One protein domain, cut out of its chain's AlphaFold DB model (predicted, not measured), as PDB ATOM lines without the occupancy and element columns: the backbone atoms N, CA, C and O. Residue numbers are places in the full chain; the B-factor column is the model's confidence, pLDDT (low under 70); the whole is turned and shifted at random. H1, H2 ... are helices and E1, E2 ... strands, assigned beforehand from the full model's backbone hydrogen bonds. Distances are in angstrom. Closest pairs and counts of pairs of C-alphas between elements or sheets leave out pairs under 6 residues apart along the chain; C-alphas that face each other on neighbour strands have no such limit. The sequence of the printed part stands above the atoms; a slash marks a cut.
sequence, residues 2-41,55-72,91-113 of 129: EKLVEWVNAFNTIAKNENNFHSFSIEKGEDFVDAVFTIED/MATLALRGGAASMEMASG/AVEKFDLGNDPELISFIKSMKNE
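AT A GLANCE: This is residues 2 to 41, 55 to 72 and 91 to 113 of the 129 residues of an uncharacterized protein of Pyrobaculum calidifontis (strain DSM 21063 / JCM 11548 / VA1) (UniProt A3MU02). A twisted sheet of five antiparallel strands forms a wall with two helices over one face; its other face is bare of named helices. H1 crosses one end of the strands and H2 crosses the other, making two layers, helices on one face of a sheet. The printed part has 81 residues, in the order H1 E1 E2 E3 E4 E5 H2, and the sheet order is E1 - E2 - E3 - E4 - E5. The class is mixed, helices and strands. The whole is only just compact, close to loose, with a radius of gyration of the C-alphas of 13.7 A and spans of 38 by 26 by 17 A.

HOW THE PARTS SIT: The sheet has edge strands E1, residues 20 to 28, and E5, residues 91 to 98, and inner strands E2, residues 32 to 41, E3, residues 55 to 61, and E4, residues 64 to 72. E1 and E2 form a hairpin, antiparallel at 175 degrees, with N 23 and O 38 within hydrogen-bond range at 2.8 A. E2 and E3 are antiparallel at 176 degrees, with N 35 and O 58 at 2.9 A. E3 and E4 form a hairpin at 161 degrees, with N 57 and O 68 at 2.8 A. E4 and E5 are antiparallel at 168 degrees, with N 69 and O 93 at 2.8 A. H1, residues 2 to 15, is on the sheet at a height of 7.4 A, over E4, E5 and, only just, E2, on which 3 of its C-alphas fall. It runs across the strands, at 67 degrees to E4 on the local plane. Its closest C-alphas to E5 are Lys 3 and Ala 91, 5.0 A; to E2, Ile 14 and Asp 41, 5.3 A. H2, residues 101 to 109, is on the same face at a height of 8.6 A, over E4 and, only just, E3, on which 3 of its C-alphas fall. It runs only just across the strands, at 60.4 degrees to E4 on the local plane. Its closest C-alphas to E4 are Ile 104 and Ala 65, 7.0 A. H1 and H2 are apart. In H1 and H2 every O i to N i+4 pair is within hydrogen-bond range.

IN THESE COORDINATES: E2 is 30.2 A from first to last C-alpha, E1 27.1 A, E4 26.9 A, E5 22.2 A and E3 19.3 A. H1 is 20.0 A long, beginning at C-alpha 2 (110.573, 60.092, 61.270). H2 is 12.1 A long, ending at C-alpha 109 (137.670, 71.785, 71.539).

THE WHOLE: The C-alphas farthest apart, Glu 18 and Gly 62, are 39.8 A apart. Residues 42 to 54 are not printed, and C-alphas 41 and 55 are 11.9 A apart across that cut. Residues 73 to 90 are not printed either, and C-alphas 72 and 91 are 6.5 A apart. Of the links that are printed whole, H1 to E1, E1 to E2, E3 to E4 and E5 to H2 are tight. The mean pLDDT of the printed part is 94.5, and no printed residue is under 70.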
ATOM      1  N   GLU A   2     110.808  60.238  62.729       84.75
ATOM      2  CA  GLU A   2     110.573  60.092  61.270       84.75
ATOM      3  C   GLU A   2     111.440  61.041  60.418       84.75
ATOM      4  O   GLU A   2     112.169  60.601  59.534       84.75
ATOM      5  N   LYS A   3     111.505  62.324  60.797       89.06
ATOM      6  CA  LYS A   3     112.349  63.337  60.140       89.06
ATOM      7  C   LYS A   3     113.854  63.064  60.238       89.06
ATOM      8  O   LYS A   3     114.607  63.448  59.351       89.06
ATOM      9  N   LEU A   4     114.297  62.399  61.307       88.94
ATOM     10  CA  LEU A   4     115.695  61.993  61.455       88.94
ATOM     11  C   LEU A   4     116.034  60.870  60.469       88.94
ATOM     12  O   LEU A   4     117.084  60.905  59.835       88.94
ATOM     13  N   VAL A   5     115.128  59.905  60.294       91.00
ATOM     14  CA  VAL A   5     115.280  58.844  59.288       91.00
ATOM     15  C   VAL A   5     115.306  59.439  57.879       91.00
ATOM     16  O   VAL A   5     116.159  59.062  57.076       91.00
ATOM     17  N   GLU A   6     114.437  60.410  57.583       93.25
ATOM     18  CA  GLU A   6     114.466  61.152  56.314       93.25
ATOM     19  C   GLU A   6     115.797  61.875  56.092       93.25
ATOM     20  O   GLU A   6     116.365  61.801  55.001       93.25
ATOM     21  N   TRP A   7     116.335  62.524  57.128       95.31
ATOM     22  CA  TRP A   7     117.643  63.170  57.067       95.31
ATOM     23  C   TRP A   7     118.769  62.172  56.774       95.31
ATOM     24  O   TRP A   7     119.559  62.395  55.857       95.31
ATOM     25  N   VAL A   8     118.812  61.041  57.491       93.31
ATOM     26  CA  VAL A   8     119.820  59.984  57.290       93.31
ATOM     27  C   VAL A   8     119.726  59.402  55.878       93.31
ATOM     28  O   VAL A   8     120.747  59.163  55.231       93.31
ATOM     29  N   ASN A   9     118.512  59.202  55.365       94.12
ATOM     30  CA  ASN A   9     118.298  58.720  54.003       94.12
ATOM     31  C   ASN A   9     118.771  59.736  52.956       94.12
ATOM     32  O   ASN A   9     119.453  59.345  52.005       94.12
ATOM     33  N   ALA A  10     118.463  61.023  53.140       94.88
ATOM     34  CA  ALA A  10     118.938  62.095  52.269       94.88
ATOM     35  C   ALA A  10     120.472  62.173  52.274       94.88
ATOM     36  O   ALA A  10     121.088  62.090  51.212       94.88
ATOM     37  N   PHE A  11     121.092  62.220  53.458       95.12
ATOM     38  CA  PHE A  11     122.547  62.222  53.619       95.12
ATOM     39  C   PHE A  11     123.194  61.039  52.889       95.12
ATOM     40  O   PHE A  11     124.071  61.233  52.052       95.12
ATOM     41  N   ASN A  12     122.722  59.813  53.139       94.19
ATOM     42  CA  ASN A  12     123.284  58.605  52.528       94.19
ATOM     43  C   ASN A  12     123.096  58.556  51.009       94.19
ATOM     44  O   ASN A  12     123.937  57.999  50.304       94.19
ATOM     45  N   THR A  13     121.988  59.098  50.507       94.94
ATOM     46  CA  THR A  13     121.712  59.164  49.068       94.94
ATOM     47  C   THR A  13     122.672  60.136  48.391       94.94
ATOM     48  O   THR A  13     123.296  59.786  47.391       94.94
ATOM     49  N   ILE A  14     122.854  61.321  48.975       95.75
ATOM     50  CA  ILE A  14     123.747  62.354  48.449       95.75
ATOM     51  C   ILE A  14     125.218  61.918  48.557       95.75
ATOM     52  O   ILE A  14     125.978  62.062  47.601       95.75
ATOM     53  N   ALA A  15     125.628  61.330  49.684       92.56
ATOM     54  CA  ALA A  15     127.009  60.897  49.915       92.56
ATOM     55  C   ALA A  15     127.483  59.823  48.920       92.56
ATOM     56  O   ALA A  15     128.671  59.737  48.624       92.56
ATOM     57  N   LYS A  16     126.557  59.020  48.377       93.19
ATOM     58  CA  LYS A  16     126.840  58.005  47.348       93.19
ATOM     59  C   LYS A  16     126.842  58.561  45.921       93.19
ATOM     60  O   LYS A  16     127.192  57.828  45.000       93.19
ATOM     61  N   ASN A  17     126.419  59.807  45.721       90.31
ATOM     62  CA  ASN A  17     126.395  60.445  44.411       90.31
ATOM     63  C   ASN A  17     127.779  61.022  44.079       90.31
ATOM     64  O   ASN A  17     128.332  61.789  44.861       90.31
ATOM     65  N   GLU A  18     128.320  60.690  42.906       86.25
ATOM     66  CA  GLU A  18     129.609  61.215  42.428       86.25
ATOM     67  C   GLU A  18     129.578  62.730  42.175       86.25
ATOM     68  O   GLU A  18     130.614  63.389  42.206       86.25
ATOM     69  N   ASN A  19     128.390  63.292  41.936       90.19
ATOM     70  CA  ASN A  19     128.185  64.720  41.733       90.19
ATOM     71  C   ASN A  19     127.531  65.352  42.966       90.19
ATOM     72  O   ASN A  19     126.386  65.815  42.923       90.19
ATOM     73  N   ASN A  20     128.261  65.323  44.079       92.56
ATOM     74  CA  ASN A  20     127.879  65.990  45.314       92.56
ATOM     75  C   ASN A  20     128.822  67.155  45.647       92.56
ATOM     76  O   ASN A  20     129.932  67.281  45.128       92.56
ATOM     77  N   PHE A  21     128.338  68.038  46.507       92.62
ATOM     78  CA  PHE A  21     129.108  69.104  47.123       92.62
ATOM     79  C   PHE A  21     128.964  68.970  48.636       92.62
ATOM     80  O   PHE A  21     127.852  68.835  49.140       92.62
ATOM     81  N   HIS A  22     130.078  69.003  49.362       92.88
ATOM     82  CA  HIS A  22     130.071  69.059  50.820       92.88
ATOM     83  C   HIS A  22     130.750  70.341  51.290       92.88
ATOM     84  O   HIS A  22     131.690  70.839  50.668       92.88
ATOM     85  N   SER A  23     130.261  70.879  52.398       94.31
ATOM     86  CA  SER A  23     130.853  72.036  53.050       94.31
ATOM     87  C   SER A  23     130.741  71.914  54.558       94.31
ATOM     88  O   SER A  23     129.731  71.453  55.094       94.31
ATOM     89  N   PHE A  24     131.789  72.370  55.229       97.25
ATOM     90  CA  PHE A  24     131.848  72.478  56.671       97.25
ATOM     91  C   PHE A  24     132.327  73.876  57.051       97.25
ATOM     92  O   PHE A  24     133.318  74.376  56.514       97.25
ATOM     93  N   SER A  25     131.628  74.504  57.988       97.25
ATOM     94  CA  SER A  25     132.025  75.776  58.581       97.25
ATOM     95  C   SER A  25     131.911  75.695  60.091       97.25
ATOM     96  O   SER A  25     130.914  75.192  60.603       97.25
ATOM     97  N   ILE A  26     132.900  76.237  60.794       97.12
ATOM     98  CA  ILE A  26     132.877  76.369  62.247       97.12
ATOM     99  C   ILE A  26     133.281  77.786  62.636       97.12
ATOM    100  O   ILE A  26     134.316  78.292  62.203       97.12
ATOM    101  N   GLU A  27     132.460  78.416  63.466       96.94
ATOM    102  CA  GLU A  27     132.710  79.715  64.067       96.94
ATOM    103  C   GLU A  27     132.743  79.569  65.586       96.94
ATOM    104  O   GLU A  27     131.933  78.855  66.183       96.94
ATOM    105  N   LYS A  28     133.712  80.229  66.222       94.81
ATOM    106  CA  LYS A  28     133.920  80.143  67.665       94.81
ATOM    107  C   LYS A  28     134.187  81.503  68.272       94.81
ATOM    108  O   LYS A  28     135.018  82.257  67.769       94.81
ATOM    109  N   GLY A  29     133.561  81.738  69.415       92.75
ATOM    110  CA  GLY A  29     133.925  82.788  70.354       92.75
ATOM    111  C   GLY A  29     134.163  82.213  71.747       92.75
ATOM    112  O   GLY A  29     134.158  81.001  71.950       92.75
ATOM    113  N   GLU A  30     134.349  83.094  72.724       88.50
ATOM    114  CA  GLU A  30     134.559  82.714  74.130       88.50
ATOM    115  C   GLU A  30     133.378  81.894  74.693       88.50
ATOM    116  O   GLU A  30     133.555  80.833  75.311       88.50
ATOM    117  N   ASP A  31     132.164  82.335  74.359       91.12
ATOM    118  CA  ASP A  31     130.907  81.792  74.881       91.12
ATOM    119  C   ASP A  31     130.067  81.049  73.840       91.12
ATOM    120  O   ASP A  31     128.919  80.683  74.117       91.12
ATOM    121  N   PHE A  32     130.611  80.822  72.639       95.44
ATOM    122  CA  PHE A  32     129.864  80.138  71.596       95.44
ATOM    123  C   PHE A  32     130.686  79.288  70.645       95.44
ATOM    124  O   PHE A  32     131.849  79.571  70.361       95.44
ATOM    125  N   VAL A  33     130.016  78.275  70.107       97.31
ATOM    126  CA  VAL A  33     130.476  77.490  68.964       97.31
ATOM    127  C   VAL A  33     129.276  77.253  68.067       97.31
ATOM    128  O   VAL A  33     128.313  76.637  68.514       97.31
ATOM    129  N   ASP A  34     129.358  77.693  66.818       97.75
ATOM    130  CA  ASP A  34     128.414  77.299  65.781       97.75
ATOM    131  C   ASP A  34     129.169  76.491  64.730       97.75
ATOM    132  O   ASP A  34     130.181  76.941  64.194       97.75
ATOM    133  N   ALA A  35     128.696  75.286  64.438       98.00
ATOM    134  CA  ALA A  35     129.262  74.447  63.393       98.00
ATOM    135  C   ALA A  35     128.152  73.978  62.461       98.00
ATOM    136  O   ALA A  35     127.097  73.542  62.917       98.00
ATOM    137  N   VAL A  36     128.389  74.061  61.159       97.81
ATOM    138  CA  VAL A  36     127.431  73.671  60.127       97.81
ATOM    139  C   VAL A  36     128.134  72.740  59.159       97.81
ATOM    140  O   VAL A  36     129.138  73.105  58.553       97.81
ATOM    141  N   PHE A  37     127.574  71.551  59.006       97.56
ATOM    142  CA  PHE A  37     127.901  70.615  57.948       97.56
ATOM    143  C   PHE A  37     126.737  70.579  56.960       97.56
ATOM    144  O   PHE A  37     125.588  70.424  57.373       97.56
ATOM    145  N   THR A  38     127.022  70.698  55.665       96.50
ATOM    146  CA  THR A  38     126.024  70.565  54.597       96.50
ATOM    147  C   THR A  38     126.562  69.670  53.496       96.50
ATOM    148  O   THR A  38     127.682  69.874  53.029       96.50
ATOM    149  N   ILE A  39     125.739  68.729  53.040       96.31
ATOM    150  CA  ILE A  39     125.963  67.955  51.825       96.31
ATOM    151  C   ILE A  39     124.803  68.176  50.851       96.31
ATOM    152  O   ILE A  39     123.639  68.187  51.250       96.31
ATOM    153  N   GLU A  40     125.124  68.373  49.580       96.25
ATOM    154  CA  GLU A  40     124.197  68.710  48.501       96.25
ATOM    155  C   GLU A  40     124.439  67.768  47.319       96.25
ATOM    156  O   GLU A  40     125.590  67.555  46.931       96.25
ATOM    157  N   ASP A  41     123.385  67.213  46.716       95.69
ATOM    158  CA  ASP A  41     123.523  66.679  45.359       95.69
ATOM    159  C   ASP A  41     123.474  67.845  44.364       95.69
ATOM    160  O   ASP A  41     122.873  68.889  44.621       95.69
ATOM    161  N   MET A  55     121.729  68.816  56.006       97.31
ATOM    162  CA  MET A  55     122.480  69.755  56.829       97.31
ATOM    163  C   MET A  55     122.389  69.350  58.297       97.31
ATOM    164  O   MET A  55     121.302  69.041  58.776       97.31
ATOM    165  N   ALA A  56     123.506  69.399  59.013       97.75
ATOM    166  CA  ALA A  56     123.558  69.292  60.464       97.75
ATOM    167  C   ALA A  56     124.196  70.566  61.028       97.75
ATOM    168  O   ALA A  56     125.266  70.983  60.593       97.75
ATOM    169  N   THR A  57     123.526  71.201  61.983       97.62
ATOM    170  CA  THR A  57     123.977  72.420  62.657       97.62
ATOM    171  C   THR A  57     124.119  72.140  64.140       97.62
ATOM    172  O   THR A  57     123.170  71.689  64.767       97.62
ATOM    173  N   LEU A  58     125.280  72.433  64.708       98.06
ATOM    174  CA  LEU A  58     125.507  72.473  66.143       98.06
ATOM    175  C   LEU A  58     125.574  73.932  66.587       98.06
ATOM    176  O   LEU A  58     126.297  74.719  65.981       98.06
ATOM    177  N   ALA A  59     124.886  74.257  67.674       97.81
ATOM    178  CA  ALA A  59     125.000  75.539  68.347       97.81
ATOM    179  C   ALA A  59     125.251  75.324  69.842       97.81
ATOM    180  O   ALA A  59     124.454  74.682  70.528       97.81
ATOM    181  N   LEU A  60     126.342  75.895  70.348       97.38
ATOM    182  CA  LEU A  60     126.635  76.055  71.767       97.38
ATOM    183  C   LEU A  60     126.428  77.518  72.132       97.38
ATOM    184  O   LEU A  60     127.166  78.381  71.659       97.38
ATOM    185  N   ARG A  61     125.448  77.796  72.990       94.31
ATOM    186  CA  ARG A  61     125.133  79.147  73.469       94.31
ATOM    187  C   ARG A  61     124.751  79.081  74.943       94.31
ATOM    188  O   ARG A  61     124.021  78.185  75.353       94.31
ATOM    189  N   GLY A  62     125.252  80.013  75.756       87.19
ATOM    190  CA  GLY A  62     124.881  80.093  77.178       87.19
ATOM    191  C   GLY A  62     125.194  78.825  77.987       87.19
ATOM    192  O   GLY A  62     124.497  78.531  78.952       87.19
ATOM    193  N   GLY A  63     126.207  78.054  77.573       90.50
ATOM    194  CA  GLY A  63     126.597  76.799  78.225       90.50
ATOM    195  C   GLY A  63     125.731  75.581  77.883       90.50
ATOM    196  O   GLY A  63     125.955  74.526  78.468       90.50
ATOM    197  N   ALA A  64     124.784  75.700  76.950       94.31
ATOM    198  CA  ALA A  64     123.962  74.592  76.470       94.31
ATOM    199  C   ALA A  64     124.192  74.342  74.975       94.31
ATOM    200  O   ALA A  64     124.337  75.282  74.186       94.31
ATOM    201  N   ALA A  65     124.237  73.068  74.599       96.69
ATOM    202  CA  ALA A  65     124.435  72.622  73.234       96.69
ATOM    203  C   ALA A  65     123.122  72.130  72.623       96.69
ATOM    204  O   ALA A  65     122.350  71.408  73.246       96.69
ATOM    205  N   SER A  66     122.896  72.480  71.364       97.00
ATOM    206  CA  SER A  66     121.769  71.996  70.575       97.00
ATOM    207  C   SER A  66     122.236  71.587  69.189       97.00
ATOM    208  O   SER A  66     123.174  72.174  68.647       97.00
ATOM    209  N   MET A  67     121.583  70.579  68.619       97.12
ATOM    210  CA  MET A  67     121.836  70.120  67.261       97.12
ATOM    211  C   MET A  67     120.549  70.158  66.444       97.12
ATOM    212  O   MET A  67     119.518  69.650  66.869       97.12
ATOM    213  N   GLU A  68     120.603  70.746  65.259       97.06
ATOM    214  CA  GLU A  68     119.520  70.751  64.282       97.06
ATOM    215  C   GLU A  68     119.948  69.959  63.052       97.06
ATOM    216  O   GLU A  68     120.993  70.226  62.466       97.06
ATOM    217  N   MET A  69     119.123  69.007  62.637       96.56
ATOM    218  CA  MET A  69     119.289  68.269  61.392       96.56
ATOM    219  C   MET A  69     118.158  68.652  60.450       96.56
ATOM    220  O   MET A  69     116.984  68.550  60.808       96.56
ATOM    221  N   ALA A  70     118.508  69.111  59.253       97.31
ATOM    222  CA  ALA A  70     117.547  69.526  58.248       97.31
ATOM    223  C   ALA A  70     117.872  68.942  56.875       97.31
ATOM    224  O   ALA A  70     119.029  68.934  56.465       97.31
ATOM    225  N   SER A  71     116.864  68.472  56.153       97.56
ATOM    226  CA  SER A  71     116.991  68.058  54.755       97.56
ATOM    227  C   SER A  71     115.834  68.603  53.923       97.56
ATOM    228  O   SER A  71     114.799  69.038  54.444       97.56
ATOM    229  N   GLY A  72     116.032  68.641  52.612       96.94
ATOM    230  CA  GLY A  72     115.046  69.149  51.669       96.94
ATOM    231  C   GLY A  72     115.683  69.449  50.324       96.94
ATOM    232  O   GLY A  72     116.654  68.800  49.945       96.94
ATOM    233  N   ALA A  91     112.333  68.108  56.111       91.69
ATOM    234  CA  ALA A  91     112.599  67.502  57.406       91.69
ATOM    235  C   ALA A  91     113.462  68.454  58.229       91.69
ATOM    236  O   ALA A  91     114.499  68.918  57.768       91.69
ATOM    237  N   VAL A  92     113.012  68.758  59.445       95.31
ATOM    238  CA  VAL A  92     113.771  69.506  60.452       95.31
ATOM    239  C   VAL A  92     113.537  68.840  61.796       95.31
ATOM    240  O   VAL A  92     112.396  68.800  62.266       95.31
ATOM    241  N   GLU A  93     114.609  68.349  62.400       94.94
ATOM    242  CA  GLU A  93     114.626  67.765  63.736       94.94
ATOM    243  C   GLU A  93     115.637  68.534  64.594       94.94
ATOM    244  O   GLU A  93     116.745  68.824  64.144       94.94
ATOM    245  N   LYS A  94     115.248  68.893  65.819       94.88
ATOM    246  CA  LYS A  94     116.110  69.599  66.771       94.88
ATOM    247  C   LYS A  94     116.286  68.757  68.025       94.88
ATOM    248  O   LYS A  94     115.310  68.229  68.551       94.88
ATOM    249  N   PHE A  95     117.514  68.703  68.511       92.62
ATOM    250  CA  PHE A  95     117.921  67.964  69.692       92.62
ATOM    251  C   PHE A  95     118.559  68.929  70.680       92.62
ATOM    252  O   PHE A  95     119.487  69.661  70.331       92.62
ATOM    253  N   ASP A  96     118.060  68.921  71.909       93.62
ATOM    254  CA  ASP A  96     118.779  69.505  73.031       93.62
ATOM    255  C   ASP A  96     119.807  68.473  73.503       93.62
ATOM    256  O   ASP A  96     119.442  67.355  73.872       93.62
ATOM    257  N   LEU A  97     121.089  68.823  73.414       93.62
ATOM    258  CA  LEU A  97     122.179  67.970  73.883       93.62
ATOM    259  C   LEU A  97     122.524  68.260  75.353       93.62
ATOM    260  O   LEU A  97     123.319  67.540  75.955       93.62
ATOM    261  N   GLY A  98     121.921  69.297  75.938       92.25
ATOM    262  CA  GLY A  98     122.096  69.688  77.324       92.25
ATOM    263  C   GLY A  98     123.368  70.494  77.578       92.25
ATOM    264  O   GLY A  98     123.937  71.141  76.698       92.25
ATOM    265  N   ASN A  99     123.790  70.484  78.838       94.50
ATOM    266  CA  ASN A  99     124.876  71.299  79.383       94.50
ATOM    267  C   ASN A  99     125.939  70.454  80.104       94.50
ATOM    268  O   ASN A  99     126.626  70.953  80.998       94.50
ATOM    269  N   ASP A 100     126.054  69.174  79.739       94.25
ATOM    270  CA  ASP A 100     127.034  68.264  80.327       94.25
ATOM    271  C   ASP A 100     128.472  68.805  80.149       94.25
ATOM    272  O   ASP A 100     128.882  69.084  79.020       94.25
ATOM    273  N   PRO A 101     129.268  68.967  81.223       93.81
ATOM    274  CA  PRO A 101     130.585  69.593  81.126       93.81
ATOM    275  C   PRO A 101     131.561  68.892  80.173       93.81
ATOM    276  O   PRO A 101     132.373  69.575  79.540       93.81
ATOM    277  N   GLU A 102     131.502  67.562  80.051       93.88
ATOM    278  CA  GLU A 102     132.380  66.810  79.149       93.88
ATOM    279  C   GLU A 102     131.995  67.068  77.691       93.88
ATOM    280  O   GLU A 102     132.862  67.394  76.874       93.88
ATOM    281  N   LEU A 103     130.695  67.038  77.381       93.81
ATOM    282  CA  LEU A 103     130.171  67.402  76.065       93.81
ATOM    283  C   LEU A 103     130.539  68.841  75.683       93.81
ATOM    284  O   LEU A 103     131.026  69.094  74.582       93.81
ATOM    285  N   ILE A 104     130.322  69.800  76.586       95.62
ATOM    286  CA  ILE A 104     130.608  71.215  76.317       95.62
ATOM    287  C   ILE A 104     132.110  71.424  76.092       95.62
ATOM    288  O   ILE A 104     132.500  72.155  75.177       95.62
ATOM    289  N   SER A 105     132.956  70.755  76.880       94.75
ATOM    290  CA  SER A 105     134.409  70.763  76.688       94.75
ATOM    291  C   SER A 105     134.796  70.208  75.314       94.75
ATOM    292  O   SER A 105     135.551  70.851  74.576       94.75
ATOM    293  N   PHE A 106     134.210  69.073  74.917       95.31
ATOM    294  CA  PHE A 106     134.419  68.486  73.595       95.31
ATOM    295  C   PHE A 106     134.034  69.470  72.481       95.31
ATOM    296  O   PHE A 106     134.866  69.784  71.627       95.31
ATOM    297  N   ILE A 107     132.828  70.044  72.536       96.25
ATOM    298  CA  ILE A 107     132.321  71.005  71.544       96.25
ATOM    299  C   ILE A 107     133.247  72.222  71.419       96.25
ATOM    300  O   ILE A 107     133.626  72.612  70.311       96.25
ATOM    301  N   LYS A 108     133.673  72.800  72.550       95.19
ATOM    302  CA  LYS A 108     134.627  73.921  72.561       95.19
ATOM    303  C   LYS A 108     135.978  73.539  71.956       95.19
ATOM    304  O   LYS A 108     136.625  74.390  71.344       95.19
ATOM    305  N   SER A 109     136.388  72.276  72.055       95.56
ATOM    306  CA  SER A 109     137.670  71.785  71.539       95.56
ATOM    307  C   SER A 109     137.694  71.452  70.039       95.56
ATOM    308  O   SER A 109     138.776  71.505  69.457       95.56
ATOM    309  N   MET A 110     136.545  71.199  69.393       96.25
ATOM    310  CA  MET A 110     136.451  70.739  67.989       96.25
ATOM    311  C   MET A 110     137.186  71.640  66.988       96.25
ATOM    312  O   MET A 110     136.930  72.833  66.932       96.25
ATOM    313  N   LYS A 111     138.066  71.128  66.139       94.25
ATOM    314  CA  LYS A 111     138.882  71.955  65.229       94.25
ATOM    315  C   LYS A 111     138.510  71.797  63.766       94.25
ATOM    316  O   LYS A 111     138.860  72.656  62.964       94.25
ATOM    317  N   ASN A 112     137.873  70.690  63.411       95.44
ATOM    318  CA  ASN A 112     137.668  70.300  62.024       95.44
ATOM    319  C   ASN A 112     136.350  69.534  61.840       95.44
ATOM    320  O   ASN A 112     135.645  69.232  62.801       95.44
ATOM    321  N   GLU A 113     136.045  69.225  60.582       95.75
ATOM    322  CA  GLU A 113     134.870  68.452  60.185       95.75
ATOM    323  C   GLU A 113     134.841  67.059  60.828       95.75
ATOM    324  O   GLU A 113     133.792  66.625  61.280       95.75
TER     325      GLU A 113